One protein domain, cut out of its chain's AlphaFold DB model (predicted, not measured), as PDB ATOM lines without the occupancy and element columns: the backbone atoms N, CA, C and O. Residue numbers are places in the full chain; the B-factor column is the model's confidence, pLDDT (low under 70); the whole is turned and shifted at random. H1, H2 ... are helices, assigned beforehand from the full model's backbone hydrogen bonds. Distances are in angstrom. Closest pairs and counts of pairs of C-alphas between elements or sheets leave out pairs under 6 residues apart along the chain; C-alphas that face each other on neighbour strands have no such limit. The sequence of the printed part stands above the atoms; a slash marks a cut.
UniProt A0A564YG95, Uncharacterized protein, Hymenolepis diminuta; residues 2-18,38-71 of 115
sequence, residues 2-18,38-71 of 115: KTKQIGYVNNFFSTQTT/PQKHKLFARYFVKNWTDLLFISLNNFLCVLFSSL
ATOM      1  N   LYS A   2      23.143  62.005   9.246       54.78
ATOM      2  CA  LYS A   2      22.011  61.237   8.665       54.78
ATOM      3  C   LYS A   2      21.849  61.382   7.131       54.78
ATOM      4  O   LYS A   2      21.478  60.431   6.456       54.78
ATOM      5  N   THR A   3      22.227  62.531   6.564       59.88
ATOM      6  CA  THR A   3      22.105  62.844   5.124       59.88
ATOM      7  C   THR A   3      23.086  62.083   4.219       59.88
ATOM      8  O   THR A   3      22.839  61.944   3.029       59.88
ATOM      9  N   LYS A   4      24.202  61.563   4.751       65.69
ATOM     10  CA  LYS A   4      25.124  60.734   3.950       65.69
ATOM     11  C   LYS A   4      24.624  59.294   3.842       65.69
ATOM     12  O   LYS A   4      24.681  58.715   2.766       65.69
ATOM     13  N   GLN A   5      24.071  58.746   4.929       70.75
ATOM     14  CA  GLN A   5      23.469  57.410   4.920       70.75
ATOM     15  C   GLN A   5      22.284  57.319   3.958       70.75
ATOM     16  O   GLN A   5      22.234  56.374   3.180       70.75
ATOM     17  N   ILE A   6      21.389  58.315   3.941       79.19
ATOM     18  CA  ILE A   6      20.255  58.302   3.003       79.19
ATOM     19  C   ILE A   6      20.721  58.312   1.536       79.19
ATOM     20  O   ILE A   6      20.114  57.657   0.698       79.19
ATOM     21  N   GLY A   7      21.844  58.976   1.229       80.44
ATOM     22  CA  GLY A   7      22.444  58.972  -0.107       80.44
ATOM     23  C   GLY A   7      22.986  57.602  -0.523       80.44
ATOM     24  O   GLY A   7      22.733  57.164  -1.642       80.44
ATOM     25  N   TYR A   8      23.672  56.893   0.380       81.94
ATOM     26  CA  TYR A   8      24.139  55.523   0.121       81.94
ATOM     27  C   TYR A   8      22.985  54.539  -0.048       81.94
ATOM     28  O   TYR A   8      23.022  53.707  -0.948       81.94
ATOM     29  N   VAL A   9      21.951  54.669   0.784       77.50
ATOM     30  CA  VAL A   9      20.738  53.853   0.700       77.50
ATOM     31  C   VAL A   9      20.031  54.085  -0.638       77.50
ATOM     32  O   VAL A   9      19.727  53.125  -1.342       77.50
ATOM     33  N   ASN A  10      19.846  55.344  -1.044       78.94
ATOM     34  CA  ASN A  10      19.239  55.672  -2.334       78.94
ATOM     35  C   ASN A  10      20.068  55.153  -3.513       78.94
ATOM     36  O   ASN A  10      19.500  54.594  -4.445       78.94
ATOM     37  N   ASN A  11      21.396  55.292  -3.477       81.75
ATOM     38  CA  ASN A  11      22.270  54.775  -4.533       81.75
ATOM     39  C   ASN A  11      22.218  53.238  -4.620       81.75
ATOM     40  O   ASN A  11      22.069  52.684  -5.706       81.75
ATOM     41  N   PHE A  12      22.246  52.550  -3.474       80.31
ATOM     42  CA  PHE A  12      22.088  51.098  -3.408       80.31
ATOM     43  C   PHE A  12      20.780  50.644  -4.071       80.31
ATOM     44  O   PHE A  12      20.812  49.836  -4.994       80.31
ATOM     45  N   PHE A  13      19.640  51.222  -3.679       72.25
ATOM     46  CA  PHE A  13      18.343  50.853  -4.256       72.25
ATOM     47  C   PHE A  13      18.176  51.292  -5.718       72.25
ATOM     48  O   PHE A  13      17.509  50.600  -6.479       72.25
ATOM     49  N   SER A  14      18.817  52.388  -6.137       71.56
ATOM     50  CA  SER A  14      18.809  52.833  -7.541       71.56
ATOM     51  C   SER A  14      19.663  51.934  -8.440       71.56
ATOM     52  O   SER A  14      19.366  51.776  -9.620       71.56
ATOM     53  N   THR A  15      20.718  51.331  -7.890       75.44
ATOM     54  CA  THR A  15      21.564  50.362  -8.606       75.44
ATOM     55  C   THR A  15      20.908  48.980  -8.641       75.44
ATOM     56  O   THR A  15      21.043  48.252  -9.621       75.44
ATOM     57  N   GLN A  16      20.113  48.647  -7.622       66.88
ATOM     58  CA  GLN A  16      19.356  47.399  -7.520       66.88
ATOM     59  C   GLN A  16      18.057  47.421  -8.354       66.88
ATOM     60  O   GLN A  16      17.000  46.980  -7.912       66.88
ATOM     61  N   THR A  17      18.121  47.925  -9.587       59.81
ATOM     62  CA  THR A  17      16.989  48.005 -10.534       59.81
ATOM     63  C   THR A  17      16.602  46.658 -11.145       59.81
ATOM     64  O   THR A  17      15.670  46.580 -11.939       59.81
ATOM     65  N   THR A  18      17.259  45.566 -10.749       61.22
ATOM     66  CA  THR A  18      16.918  44.205 -11.192       61.22
ATOM     67  C   THR A  18      15.508  43.781 -10.752       61.22
ATOM     68  O   THR A  18      14.933  42.868 -11.339       61.22
ATOM     69  N   PRO A  38      -6.770  32.941  -2.457       82.56
ATOM     70  CA  PRO A  38      -5.633  32.901  -3.375       82.56
ATOM     71  C   PRO A  38      -5.255  31.468  -3.802       82.56
ATOM     72  O   PRO A  38      -4.757  31.270  -4.912       82.56
ATOM     73  N   GLN A  39      -5.597  30.455  -2.996       83.00
ATOM     74  CA  GLN A  39      -5.460  29.037  -3.346       83.00
ATOM     75  C   GLN A  39      -6.295  28.591  -4.562       83.00
ATOM     76  O   GLN A  39      -5.954  27.595  -5.193       83.00
ATOM     77  N   LYS A  40      -7.374  29.305  -4.917       85.38
ATOM     78  CA  LYS A  40      -8.213  29.005  -6.096       85.38
ATOM     79  C   LYS A  40      -7.776  29.777  -7.345       85.38
ATOM     80  O   LYS A  40      -8.284  29.528  -8.438       85.38
ATOM     81  N   HIS A  41      -6.853  30.728  -7.207       86.31
ATOM     82  CA  HIS A  41      -6.432  31.582  -8.310       86.31
ATOM     83  C   HIS A  41      -5.568  30.801  -9.307       86.31
ATOM     84  O   HIS A  41      -4.538  30.250  -8.928       86.31
ATOM     85  N   LYS A  42      -5.924  30.801 -10.599       83.69
ATOM     86  CA  LYS A  42      -5.249  29.989 -11.637       83.69
ATOM     87  C   LYS A  42      -3.728  30.179 -11.683       83.69
ATOM     88  O   LYS A  42      -2.999  29.222 -11.914       83.69
ATOM     89  N   LEU A  43      -3.256  31.405 -11.447       84.38
ATOM     90  CA  LEU A  43      -1.824  31.723 -11.457       84.38
ATOM     91  C   LEU A  43      -1.096  31.308 -10.170       84.38
ATOM     92  O   LEU A  43       0.099  31.023 -10.221       84.38
ATOM     93  N   PHE A  44      -1.792  31.275  -9.028       86.44
ATOM     94  CA  PHE A  44      -1.150  31.155  -7.716       86.44
ATOM     95  C   PHE A  44      -1.436  29.851  -6.986       86.44
ATOM     96  O   PHE A  44      -0.643  29.471  -6.131       86.44
ATOM     97  N   ALA A  45      -2.496  29.132  -7.357       87.44
ATOM     98  CA  ALA A  45      -2.926  27.887  -6.728       87.44
ATOM     99  C   ALA A  45      -1.771  26.895  -6.526       87.44
ATOM    100  O   ALA A  45      -1.659  26.274  -5.471       87.44
ATOM    101  N   ARG A  46      -0.855  26.812  -7.502       86.94
ATOM    102  CA  ARG A  46       0.307  25.919  -7.438       86.94
ATOM    103  C   ARG A  46       1.233  26.196  -6.253       86.94
ATOM    104  O   ARG A  46       1.864  25.264  -5.791       86.94
ATOM    105  N   TYR A  47       1.320  27.430  -5.761       86.81
ATOM    106  CA  TYR A  47       2.218  27.796  -4.660       86.81
ATOM    107  C   TYR A  47       1.607  27.550  -3.273       86.81
ATOM    108  O   TYR A  47       2.331  27.565  -2.285       86.81
ATOM    109  N   PHE A  48       0.294  27.303  -3.194       85.94
ATOM    110  CA  PHE A  48      -0.432  27.064  -1.937       85.94
ATOM    111  C   PHE A  48      -0.550  25.576  -1.572       85.94
ATOM    112  O   PHE A  48      -1.278  25.222  -0.646       85.94
ATOM    113  N   VAL A  49       0.144  24.684  -2.285       91.00
ATOM    114  CA  VAL A  49       0.185  23.255  -1.941       91.00
ATOM    115  C   VAL A  49       1.332  22.966  -0.977       91.00
ATOM    116  O   VAL A  49       2.430  23.498  -1.135       91.00
ATOM    117  N   LYS A  50       1.102  22.056  -0.020       89.38
ATOM    118  CA  LYS A  50       2.074  21.699   1.029       89.38
ATOM    119  C   LYS A  50       3.462  21.372   0.463       89.38
ATOM    120  O   LYS A  50       4.459  21.883   0.951       89.38
ATOM    121  N   ASN A  51       3.512  20.599  -0.623       91.50
ATOM    122  CA  ASN A  51       4.763  20.204  -1.269       91.50
ATOM    123  C   ASN A  51       5.604  21.398  -1.761       91.50
ATOM    124  O   ASN A  51       6.825  21.375  -1.662       91.50
ATOM    125  N   TRP A  52       4.960  22.448  -2.282       92.69
ATOM    126  CA  TRP A  52       5.664  23.656  -2.721       92.69
ATOM    127  C   TRP A  52       6.256  24.414  -1.538       92.69
ATOM    128  O   TRP A  52       7.396  24.864  -1.609       92.69
ATOM    129  N   THR A  53       5.491  24.536  -0.453       91.00
ATOM    130  CA  THR A  53       5.939  25.185   0.780       91.00
ATOM    131  C   THR A  53       7.101  24.425   1.420       91.00
ATOM    132  O   THR A  53       8.112  25.041   1.745       91.00
ATOM    133  N   ASP A  54       7.002  23.099   1.534       94.12
ATOM    134  CA  ASP A  54       8.062  22.256   2.097       94.12
ATOM    135  C   ASP A  54       9.361  22.385   1.281       94.12
ATOM    136  O   ASP A  54      10.432  22.639   1.835       94.12
ATOM    137  N   LEU A  55       9.265  22.297  -0.052       95.31
ATOM    138  CA  LEU A  55      10.414  22.445  -0.947       95.31
ATOM    139  C   LEU A  55      11.038  23.846  -0.861       95.31
ATOM    140  O   LEU A  55      12.267  23.981  -0.853       95.31
ATOM    141  N   LEU A  56      10.208  24.891  -0.773       93.44
ATOM    142  CA  LEU A  56      10.670  26.263  -0.577       93.44
ATOM    143  C   LEU A  56      11.450  26.397   0.733       93.44
ATOM    144  O   LEU A  56      12.547  26.943   0.721       93.44
ATOM    145  N   PHE A  57      10.927  25.879   1.847       95.12
ATOM    146  CA  PHE A  57      11.606  25.978   3.140       95.12
ATOM    147  C   PHE A  57      12.922  25.209   3.169       95.12
ATOM    148  O   PHE A  57      13.912  25.746   3.658       95.12
ATOM    149  N   ILE A  58      12.963  23.993   2.620       96.38
ATOM    150  CA  ILE A  58      14.191  23.188   2.572       96.38
ATOM    151  C   ILE A  58      15.255  23.891   1.726       96.38
ATOM    152  O   ILE A  58      16.382  24.089   2.177       96.38
ATOM    153  N   SER A  59      14.897  24.314   0.511       96.06
ATOM    154  CA  SER A  59      15.834  25.001  -0.385       96.06
ATOM    155  C   SER A  59      16.309  26.339   0.182       96.06
ATOM    156  O   SER A  59      17.501  26.642   0.108       96.06
ATOM    157  N   LEU A  60      15.415  27.110   0.805       96.19
ATOM    158  CA  LEU A  60      15.757  28.359   1.475       96.19
ATOM    159  C   LEU A  60      16.689  28.122   2.662       96.19
ATOM    160  O   LEU A  60      17.665  28.848   2.813       96.19
ATOM    161  N   ASN A  61      16.415  27.112   3.489       95.69
ATOM    162  CA  ASN A  61      17.250  26.787   4.640       95.69
ATOM    163  C   ASN A  61      18.664  26.411   4.183       95.69
ATOM    164  O   ASN A  61      19.633  27.035   4.608       95.69
ATOM    165  N   ASN A  62      18.768  25.517   3.198       92.81
ATOM    166  CA  ASN A  62      20.047  25.137   2.602       92.81
ATOM    167  C   ASN A  62      20.800  26.351   2.040       92.81
ATOM    168  O   ASN A  62      21.994  26.516   2.293       92.81
ATOM    169  N   PHE A  63      20.099  27.231   1.318       94.75
ATOM    170  CA  PHE A  63      20.681  28.465   0.796       94.75
ATOM    171  C   PHE A  63      21.204  29.372   1.916       94.75
ATOM    172  O   PHE A  63      22.336  29.846   1.839       94.75
ATOM    173  N   LEU A  64      20.414  29.591   2.969       93.62
ATOM    174  CA  LEU A  64      20.799  30.432   4.099       93.62
ATOM    175  C   LEU A  64      21.970  29.832   4.880       93.62
ATOM    176  O   LEU A  64      22.893  30.564   5.224       93.62
ATOM    177  N   CYS A  65      21.988  28.519   5.112       92.12
ATOM    178  CA  CYS A  65      23.115  27.837   5.746       92.12
ATOM    179  C   CYS A  65      24.417  28.072   4.977       92.12
ATOM    180  O   CYS A  65      25.424  28.443   5.580       92.12
ATOM    181  N   VAL A  66      24.396  27.915   3.651       91.56
ATOM    182  CA  VAL A  66      25.564  28.182   2.799       91.56
ATOM    183  C   VAL A  66      25.939  29.665   2.829       91.56
ATOM    184  O   VAL A  66      27.107  29.994   3.034       91.56
ATOM    185  N   LEU A  67      24.959  30.562   2.691       91.75
ATOM    186  CA  LEU A  67      25.176  32.007   2.710       91.75
ATOM    187  C   LEU A  67      25.841  32.450   4.018       91.75
ATOM    188  O   LEU A  67      26.888  33.093   3.984       91.75
ATOM    189  N   PHE A  68      25.286  32.062   5.167       86.38
ATOM    190  CA  PHE A  68      25.819  32.433   6.477       86.38
ATOM    191  C   PHE A  68      27.145  31.746   6.801       86.38
ATOM    192  O   PHE A  68      27.981  32.358   7.457       86.38
ATOM    193  N   SER A  69      27.386  30.537   6.291       85.12
ATOM    194  CA  SER A  69      28.698  29.883   6.415       85.12
ATOM    195  C   SER A  69      29.777  30.569   5.570       85.12
ATOM    196  O   SER A  69      30.953  30.521   5.919       85.12
ATOM    197  N   SER A  70      29.390  31.209   4.460       82.69
ATOM    198  CA  SER A  70      30.305  31.947   3.579       82.69
ATOM    199  C   SER A  70      30.572  33.385   4.028       82.69
ATOM    200  O   SER A  70      31.519  34.015   3.550       82.69
ATOM    201  N   LEU A  71      29.751  33.920   4.937       83.44
ATOM    202  CA  LEU A  71      29.954  35.257   5.468       83.44
ATOM    203  C   LEU A  71      31.135  35.244   6.447       83.44
ATOM    204  O   LEU A  71      31.175  34.411   7.355       83.44
TER     205      LEU A  71
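What this domain is: This is residues 2 to 18 and 38 to 71 of the 115 residues of an uncharacterized protein of Hymenolepis diminuta (UniProt A0A564YG95). What does the model look like at first sight? It is two separate pieces with no common core: a lone helix, H1, on one side of a wide gap, and on the other side one long straight helix, H3, with a thin loop, residues 38 to 44, and the single short turn of H2 leading into its beginning. Within this second piece H2 and H3 are joined by a tight link of 1 residue, and H3, with 21 residues, is the longest helix. What is it made of? The printed part has 51 residues with three named helices, H1, H2 and H3 in that order along the chain, and no named strand; the class is all helix. How spread out is it? It is extended, with a radius of gyration of the C-alphas of 18.0 A and spans of 46 by 32 by 19 A.

How they stand to each other: Does the first helix meet another? H1, residues 2 to 15, touches no helix. It is apart from H2, residues 45 to 48, and apart from H3, residues 50 to 70. How do H2 and H3 stand? They are close but not clearly touching, with 2 pairs of C-alphas within 8 A; the closest C-alphas are those of Tyr 47 and Thr 53, 7.1 A apart. What do the backbone N and O atoms show? In H3 every O i to N i+4 pair is within hydrogen-bond range, and in H1 9 of 10 are. H2 is too short for such a pair, and its 1 pair of O i and N i+3 is within range.

Where its parts are: Where does H1 run? It runs from C-alpha 2 at (22.011, 61.237, 8.665) to C-alpha 15 at (21.564, 50.362, -8.606), 20.4 A. Where is H2? Its four residues, Ala 45 to Phe 48, begin with C-alpha 45 at (-2.926, 27.887, -6.728). Where does H3 end? It begins at Lys 50 and ends with C-alpha 70 at (30.305, 31.947, 3.579), 30.1 A from first to last C-alpha.

The domain as a whole: How large is it? The two C-alphas farthest apart, those of Lys 4 and Lys 40, are 47.1 A from each other. Where is the cut? Residues 19 to 37 are not printed, and C-alphas 18 and 38 are 26.4 A apart across the cut. Which link is printed whole? The link from H2 to H3, 1 residue, is tight. Where is confidence low? The mean pLDDT of the printed part is 83.7, and residues 2 to 4 and 16 to 18 are under 70.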